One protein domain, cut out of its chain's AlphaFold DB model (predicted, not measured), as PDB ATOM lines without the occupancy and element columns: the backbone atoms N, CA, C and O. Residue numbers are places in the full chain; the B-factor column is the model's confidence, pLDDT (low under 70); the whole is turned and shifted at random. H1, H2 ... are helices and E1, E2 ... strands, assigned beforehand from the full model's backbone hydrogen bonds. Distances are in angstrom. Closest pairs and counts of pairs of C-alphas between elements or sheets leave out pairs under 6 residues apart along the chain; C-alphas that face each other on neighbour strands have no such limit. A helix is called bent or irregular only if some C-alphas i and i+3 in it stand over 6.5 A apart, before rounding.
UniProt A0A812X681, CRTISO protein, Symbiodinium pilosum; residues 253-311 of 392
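AT A GLANCE: This is residues 253 to 311 of the 392 residues of the protein "CRTISO protein" of Symbiodinium pilosum (UniProt A0A812X681). Little of this domain is regular: a small three-stranded sheet has a short helix, H1, beside its edge strand E1, and residues 295 to 311 form a long tail with no named element. The printed part has 59 residues, with three named strands and one named helix in the order E1, E2, E3, H1 along the chain; the sheet, in the order E1 - E2 - E3, is antiparallel. The class is mixed, with 23 residues in named elements; the whole is compact, radius of gyration of the C-alphas 11.7 A, spanning 34 by 25 by 18 A.

IN THESE COORDINATES: E1, residues 253 to 258, spans 14.1 A from C-alpha 253 at (-3.582, 39.826, 26.921). E2, residues 264 to 269, spans 14.6 A, and E3, residues 274 to 276, 6.5 A. H1, residues 287 to 294, spans 9.8 A and ends at (2.010, 41.559, 21.683); it is neither bent nor irregular, but only just: C-alphas 291 and 294 are 6.3 A apart.

HOW THE PARTS SIT: E1, E2 and E3 form a meander, each strand the antiparallel neighbour of the one before. In the hairpin E1 and E2, N 257 and O 266 are within hydrogen-bond range at 2.9 A; in the hairpin E2 and E3, N 267 and O 275 are too, at 2.9 A. H1 is on the sheet at a height of 5.6 A, over none of its strands; its closest C-alphas to E1 are Leu 294 and Gly 255, 4.1 A apart. Every O i to N i+4 pair in H1 is within range.

THE WHOLE: The farthest C-alphas, Arg 278 and Val 311, are 35.3 A apart. The printed part has no cut, and no link is long. Residues 307 and 310 to 311 have pLDDT under 70.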
ATOM      1  N   VAL A 253      -3.708  39.009  28.137       96.94
ATOM      2  CA  VAL A 253      -3.582  39.826  26.921       96.94
ATOM      3  C   VAL A 253      -2.787  39.046  25.869       96.94
ATOM      4  O   VAL A 253      -1.734  38.495  26.187       96.94
ATOM      5  N   GLU A 254      -3.283  38.997  24.634       96.19
ATOM      6  CA  GLU A 254      -2.632  38.318  23.498       96.19
ATOM      7  C   GLU A 254      -2.133  39.293  22.423       96.19
ATOM      8  O   GLU A 254      -1.308  38.916  21.596       96.19
ATOM      9  N   GLY A 255      -2.565  40.558  22.457       96.94
ATOM     10  CA  GLY A 255      -2.082  41.571  21.522       96.94
ATOM     11  C   GLY A 255      -2.419  43.001  21.933       96.94
ATOM     12  O   GLY A 255      -3.370  43.252  22.673       96.94
ATOM     13  N   LEU A 256      -1.634  43.948  21.431       97.50
ATOM     14  CA  LEU A 256      -1.890  45.381  21.504       97.50
ATOM     15  C   LEU A 256      -2.649  45.821  20.253       97.50
ATOM     16  O   LEU A 256      -2.310  45.432  19.139       97.50
ATOM     17  N   THR A 257      -3.637  46.690  20.420       96.56
ATOM     18  CA  THR A 257      -4.325  47.331  19.297       96.56
ATOM     19  C   THR A 257      -3.681  48.686  19.041       96.56
ATOM     20  O   THR A 257      -3.582  49.507  19.955       96.56
ATOM     21  N   VAL A 258      -3.230  48.924  17.811       96.12
ATOM     22  CA  VAL A 258      -2.540  50.156  17.405       96.12
ATOM     23  C   VAL A 258      -3.286  50.782  16.231       96.12
ATOM     24  O   VAL A 258      -3.677  50.079  15.305       96.12
ATOM     25  N   ASP A 259      -3.519  52.091  16.281       94.12
ATOM     26  CA  ASP A 259      -4.163  52.815  15.188       94.12
ATOM     27  C   ASP A 259      -3.190  53.134  14.035       94.12
ATOM     28  O   ASP A 259      -1.974  52.957  14.128       94.12
ATOM     29  N   ASN A 260      -3.727  53.661  12.932       91.88
ATOM     30  CA  ASN A 260      -2.934  54.010  11.746       91.88
ATOM     31  C   ASN A 260      -1.870  55.095  12.009       91.88
ATOM     32  O   ASN A 260      -0.924  55.221  11.233       91.88
ATOM     33  N   ALA A 261      -2.015  55.885  13.078       91.81
ATOM     34  CA  ALA A 261      -1.046  56.901  13.480       91.81
ATOM     35  C   ALA A 261       0.060  56.334  14.392       91.81
ATOM     36  O   ALA A 261       1.024  57.039  14.691       91.81
ATOM     37  N   GLY A 262      -0.041  55.067  14.806       91.19
ATOM     38  CA  GLY A 262       0.923  54.404  15.684       91.19
ATOM     39  C   GLY A 262       0.630  54.546  17.165       91.19
ATOM     40  O   GLY A 262       1.496  54.252  17.990       91.19
ATOM     41  N   ARG A 263      -0.572  54.994  17.533       93.69
ATOM     42  CA  ARG A 263      -0.990  55.074  18.929       93.69
ATOM     43  C   ARG A 263      -1.589  53.740  19.362       93.69
ATOM     44  O   ARG A 263      -2.492  53.224  18.711       93.69
ATOM     45  N   CYS A 264      -1.138  53.203  20.495       95.25
ATOM     46  CA  CYS A 264      -1.802  52.062  21.121       95.25
ATOM     47  C   CYS A 264      -3.142  52.509  21.727       95.25
ATOM     48  O   CYS A 264      -3.179  53.405  22.574       95.25
ATOM     49  N   ILE A 265      -4.230  51.903  21.258       97.12
ATOM     50  CA  ILE A 265      -5.616  52.267  21.575       97.12
ATOM     51  C   ILE A 265      -6.354  51.190  22.372       97.12
ATOM     52  O   ILE A 265      -7.520  51.381  22.701       97.12
ATOM     53  N   GLY A 266      -5.706  50.076  22.707       97.69
ATOM     54  CA  GLY A 266      -6.348  49.001  23.455       97.69
ATOM     55  C   GLY A 266      -5.542  47.714  23.488       97.69
ATOM     56  O   GLY A 266      -4.397  47.664  23.029       97.69
ATOM     57  N   VAL A 267      -6.162  46.677  24.037       98.00
ATOM     58  CA  VAL A 267      -5.606  45.324  24.120       98.00
ATOM     59  C   VAL A 267      -6.638  44.284  23.689       98.00
ATOM     60  O   VAL A 267      -7.829  44.419  23.973       98.00
ATOM     61  N   GLY A 268      -6.175  43.242  23.003       97.62
ATOM     62  CA  GLY A 268      -6.939  42.029  22.725       97.62
ATOM     63  C   GLY A 268      -6.680  40.981  23.801       97.62
ATOM     64  O   GLY A 268      -5.527  40.702  24.142       97.62
ATOM     65  N   LEU A 269      -7.752  40.416  24.348       97.50
ATOM     66  CA  LEU A 269      -7.708  39.391  25.382       97.50
ATOM     67  C   LEU A 269      -7.839  37.993  24.776       97.50
ATOM     68  O   LEU A 269      -8.504  37.790  23.756       97.50
ATOM     69  N   LYS A 270      -7.276  37.005  25.471       95.31
ATOM     70  CA  LYS A 270      -7.521  35.595  25.189       95.31
ATOM     71  C   LYS A 270      -9.023  35.316  25.230       95.31
ATOM     72  O   LYS A 270      -9.678  35.572  26.236       95.31
ATOM     73  N   GLY A 271      -9.553  34.761  24.143       92.00
ATOM     74  CA  GLY A 271     -10.992  34.526  23.966       92.00
ATOM     75  C   GLY A 271     -11.709  35.569  23.101       92.00
ATOM     76  O   GLY A 271     -12.898  35.407  22.848       92.00
ATOM     77  N   GLY A 272     -10.999  36.589  22.605       93.56
ATOM     78  CA  GLY A 272     -11.497  37.524  21.588       93.56
ATOM     79  C   GLY A 272     -12.192  38.780  22.124       93.56
ATOM     80  O   GLY A 272     -12.662  39.590  21.327       93.56
ATOM     81  N   GLU A 273     -12.262  38.974  23.445       96.44
ATOM     82  CA  GLU A 273     -12.685  40.257  24.027       96.44
ATOM     83  C   GLU A 273     -11.630  41.339  23.741       96.44
ATOM     84  O   GLU A 273     -10.427  41.077  23.773       96.44
ATOM     85  N   HIS A 274     -12.079  42.571  23.500       96.94
ATOM     86  CA  HIS A 274     -11.214  43.733  23.313       96.94
ATOM     87  C   HIS A 274     -11.496  44.796  24.371       96.94
ATOM     88  O   HIS A 274     -12.654  45.106  24.659       96.94
ATOM     89  N   LEU A 275     -10.429  45.379  24.918       97.44
ATOM     90  CA  LEU A 275     -10.503  46.493  25.856       97.44
ATOM     91  C   LEU A 275      -9.906  47.752  25.231       97.44
ATOM     92  O   LEU A 275      -8.702  47.816  24.978       97.44
ATOM     93  N   ASP A 276     -10.741  48.772  25.046       97.19
ATOM     94  CA  ASP A 276     -10.312  50.070  24.528       97.19
ATOM     95  C   ASP A 276      -9.647  50.923  25.618       97.19
ATOM     96  O   ASP A 276     -10.216  51.200  26.680       97.19
ATOM     97  N   ALA A 277      -8.459  51.436  25.316       96.19
ATOM     98  CA  ALA A 277      -7.704  52.350  26.156       96.19
ATOM     99  C   ALA A 277      -7.771  53.779  25.596       96.19
ATOM    100  O   ALA A 277      -7.091  54.145  24.641       96.19
ATOM    101  N   ARG A 278      -8.562  54.644  26.243       92.44
ATOM    102  CA  ARG A 278      -8.737  56.047  25.806       92.44
ATOM    103  C   ARG A 278      -7.501  56.921  26.008       92.44
ATOM    104  O   ARG A 278      -7.346  57.934  25.325       92.44
ATOM    105  N   VAL A 279      -6.670  56.573  26.990       92.69
ATOM    106  CA  VAL A 279      -5.510  57.371  27.407       92.69
ATOM    107  C   VAL A 279      -4.233  56.664  26.979       92.69
ATOM    108  O   VAL A 279      -3.576  57.137  26.053       92.69
ATOM    109  N   ALA A 280      -3.926  55.530  27.610       93.25
ATOM    110  CA  ALA A 280      -2.719  54.755  27.369       93.25
ATOM    111  C   ALA A 280      -2.903  53.293  27.801       93.25
ATOM    112  O   ALA A 280      -3.756  52.995  28.639       93.25
ATOM    113  N   VAL A 281      -2.043  52.422  27.275       96.06
ATOM    114  CA  VAL A 281      -1.802  51.065  27.777       96.06
ATOM    115  C   VAL A 281      -0.438  51.065  28.462       96.06
ATOM    116  O   VAL A 281       0.548  51.478  27.852       96.06
ATOM    117  N   LEU A 282      -0.370  50.624  29.722       94.25
ATOM    118  CA  LEU A 282       0.905  50.379  30.402       94.25
ATOM    119  C   LEU A 282       1.178  48.885  30.372       94.25
ATOM    120  O   LEU A 282       0.443  48.105  30.972       94.25
ATOM    121  N   CYS A 283       2.224  48.505  29.650       91.62
ATOM    122  CA  CYS A 283       2.627  47.120  29.510       91.62
ATOM    123  C   CYS A 283       3.760  46.829  30.498       91.62
ATOM    124  O   CYS A 283       4.827  47.425  30.395       91.62
ATOM    125  N   ASN A 284       3.507  45.936  31.455       90.25
ATOM    126  CA  ASN A 284       4.516  45.411  32.384       90.25
ATOM    127  C   ASN A 284       4.981  43.999  31.975       90.25
ATOM    128  O   ASN A 284       5.400  43.206  32.812       90.25
ATOM    129  N   VAL A 285       4.823  43.659  30.695       88.50
ATOM    130  CA  VAL A 285       5.409  42.458  30.096       88.50
ATOM    131  C   VAL A 285       6.827  42.812  29.660       88.50
ATOM    132  O   VAL A 285       7.111  43.971  29.350       88.50
ATOM    133  N   ASP A 286       7.732  41.837  29.649       84.62
ATOM    134  CA  ASP A 286       9.097  42.068  29.194       84.62
ATOM    135  C   ASP A 286       9.135  42.619  27.757       84.62
ATOM    136  O   ASP A 286       8.217  42.438  26.944       84.62
ATOM    137  N   VAL A 287      10.209  43.346  27.452       85.00
ATOM    138  CA  VAL A 287      10.331  44.076  26.187       85.00
ATOM    139  C   VAL A 287      10.356  43.134  24.979       85.00
ATOM    140  O   VAL A 287       9.840  43.499  23.921       85.00
ATOM    141  N   TRP A 288      10.879  41.913  25.135       86.12
ATOM    142  CA  TRP A 288      10.970  40.923  24.064       86.12
ATOM    143  C   TRP A 288       9.597  40.366  23.705       86.12
ATOM    144  O   TRP A 288       9.230  40.398  22.534       86.12
ATOM    145  N   ASN A 289       8.793  39.930  24.674       88.12
ATOM    146  CA  ASN A 289       7.419  39.476  24.441       88.12
ATOM    147  C   ASN A 289       6.517  40.626  23.981       88.12
ATOM    148  O   ASN A 289       5.680  40.446  23.093       88.12
ATOM    149  N   THR A 290       6.723  41.833  24.511       90.69
ATOM    150  CA  THR A 290       5.988  43.017  24.054       90.69
ATOM    151  C   THR A 290       6.259  43.294  22.574       90.69
ATOM    152  O   THR A 290       5.314  43.451  21.803       90.69
ATOM    153  N   ALA A 291       7.528  43.308  22.154       89.50
ATOM    154  CA  ALA A 291       7.910  43.611  20.776       89.50
ATOM    155  C   ALA A 291       7.645  42.455  19.795       89.50
ATOM    156  O   ALA A 291       7.253  42.702  18.657       89.50
ATOM    157  N   SER A 292       7.862  41.206  20.215       86.88
ATOM    158  CA  SER A 292       7.800  40.029  19.335       86.88
ATOM    159  C   SER A 292       6.427  39.365  19.276       86.88
ATOM    160  O   SER A 292       6.120  38.722  18.277       86.88
ATOM    161  N   THR A 293       5.607  39.505  20.320       90.00
ATOM    162  CA  THR A 293       4.333  38.785  20.443       90.00
ATOM    163  C   THR A 293       3.160  39.752  20.499       90.00
ATOM    164  O   THR A 293       2.260  39.657  19.668       90.00
ATOM    165  N   LEU A 294       3.175  40.706  21.436       95.44
ATOM    166  CA  LEU A 294       2.010  41.559  21.683       95.44
ATOM    167  C   LEU A 294       1.842  42.666  20.637       95.44
ATOM    168  O   LEU A 294       0.716  43.033  20.311       95.44
ATOM    169  N   LEU A 295       2.933  43.229  20.120       95.38
ATOM    170  CA  LEU A 295       2.856  44.301  19.132       95.38
ATOM    171  C   LEU A 295       2.452  43.751  17.745       95.38
ATOM    172  O   LEU A 295       3.011  42.729  17.322       95.38
ATOM    173  N   PRO A 296       1.544  44.423  17.005       95.06
ATOM    174  CA  PRO A 296       1.192  44.024  15.642       95.06
ATOM    175  C   PRO A 296       2.407  44.012  14.710       95.06
ATOM    176  O   PRO A 296       3.300  44.858  14.837       95.06
ATOM    177  N   GLU A 297       2.442  43.055  13.778       93.56
ATOM    178  CA  GLU A 297       3.592  42.778  12.904       93.56
ATOM    179  C   GLU A 297       4.084  44.016  12.150       93.56
ATOM    180  O   GLU A 297       5.289  44.252  12.063       93.56
ATOM    181  N   GLU A 298       3.168  44.859  11.678       93.62
ATOM    182  CA  GLU A 298       3.470  46.073  10.925       93.62
ATOM    183  C   GLU A 298       4.192  47.154  11.753       93.62
ATOM    184  O   GLU A 298       4.858  48.033  11.194       93.62
ATOM    185  N   TRP A 299       4.100  47.090  13.086       92.81
ATOM    186  CA  TRP A 299       4.750  48.030  14.003       92.81
ATOM    187  C   TRP A 299       6.070  47.502  14.573       92.81
ATOM    188  O   TRP A 299       6.904  48.311  14.990       92.81
ATOM    189  N   ARG A 300       6.319  46.185  14.534       90.75
ATOM    190  CA  ARG A 300       7.545  45.567  15.080       90.75
ATOM    191  C   ARG A 300       8.843  46.164  14.516       90.75
ATOM    192  O   ARG A 300       9.705  46.505  15.323       90.75
ATOM    193  N   PRO A 301       8.992  46.421  13.197       89.00
ATOM    194  CA  PRO A 301      10.226  46.996  12.644       89.00
ATOM    195  C   PRO A 301      10.554  48.417  13.130       89.00
ATOM    196  O   PRO A 301      11.662  48.909  12.908       89.00
ATOM    197  N   LYS A 302       9.592  49.117  13.748       85.75
ATOM    198  CA  LYS A 302       9.792  50.471  14.281       85.75
ATOM    199  C   LYS A 302      10.346  50.470  15.705       85.75
ATOM    200  O   LYS A 302      10.817  51.513  16.155       85.75
ATOM    201  N   VAL A 303      10.313  49.334  16.401       84.62
ATOM    202  CA  VAL A 303      10.889  49.202  17.739       84.62
ATOM    203  C   VAL A 303      12.386  48.947  17.602       84.62
ATOM    204  O   VAL A 303      12.809  48.020  16.918       84.62
ATOM    205  N   LYS A 304      13.200  49.796  18.231       81.44
ATOM    206  CA  LYS A 304      14.663  49.694  18.233       81.44
ATOM    207  C   LYS A 304      15.179  49.895  19.648       81.44
ATOM    208  O   LYS A 304      14.651  50.734  20.375       81.44
ATOM    209  N   GLY A 305      16.236  49.184  20.010       75.56
ATOM    210  CA  GLY A 305      16.923  49.384  21.278       75.56
ATOM    211  C   GLY A 305      17.890  48.248  21.561       75.56
ATOM    212  O   GLY A 305      17.598  47.105  21.233       75.56
ATOM    213  N   SER A 306      18.999  48.562  22.227       70.06
ATOM    214  CA  SER A 306      20.054  47.591  22.539       70.06
ATOM    215  C   SER A 306      19.569  46.399  23.369       70.06
ATOM    216  O   SER A 306      20.161  45.331  23.299       70.06
ATOM    217  N   ALA A 307      18.481  46.553  24.133       69.12
ATOM    218  CA  ALA A 307      17.856  45.450  24.865       69.12
ATOM    219  C   ALA A 307      17.265  44.374  23.933       69.12
ATOM    220  O   ALA A 307      17.248  43.201  24.290       69.12
ATOM    221  N   LEU A 308      16.811  44.756  22.733       76.19
ATOM    222  CA  LEU A 308      16.292  43.825  21.724       76.19
ATOM    223  C   LEU A 308      17.406  43.105  20.957       76.19
ATOM    224  O   LEU A 308      17.153  42.056  20.377       76.19
ATOM    225  N   ASP A 309      18.624  43.651  20.981       71.50
ATOM    226  CA  ASP A 309      19.803  43.061  20.338       71.50
ATOM    227  C   ASP A 309      20.472  41.986  21.219       71.50
ATOM    228  O   ASP A 309      21.440  41.346  20.803       71.50
ATOM    229  N   VAL A 310      19.979  41.785  22.449       66.94
ATOM    230  CA  VAL A 310      20.474  40.748  23.360       66.94
ATOM    231  C   VAL A 310      20.076  39.377  22.820       66.94
ATOM    232  O   VAL A 310      18.902  39.015  22.800       66.94
ATOM    233  N   VAL A 311      21.078  38.606  22.397       57.88
ATOM    234  CA  VAL A 311      20.918  37.210  21.985       57.88
ATOM    235  C   VAL A 311      21.088  36.319  23.213       57.88
ATOM    236  O   VAL A 311      22.188  36.192  23.748       57.88
TER     237      VAL A 311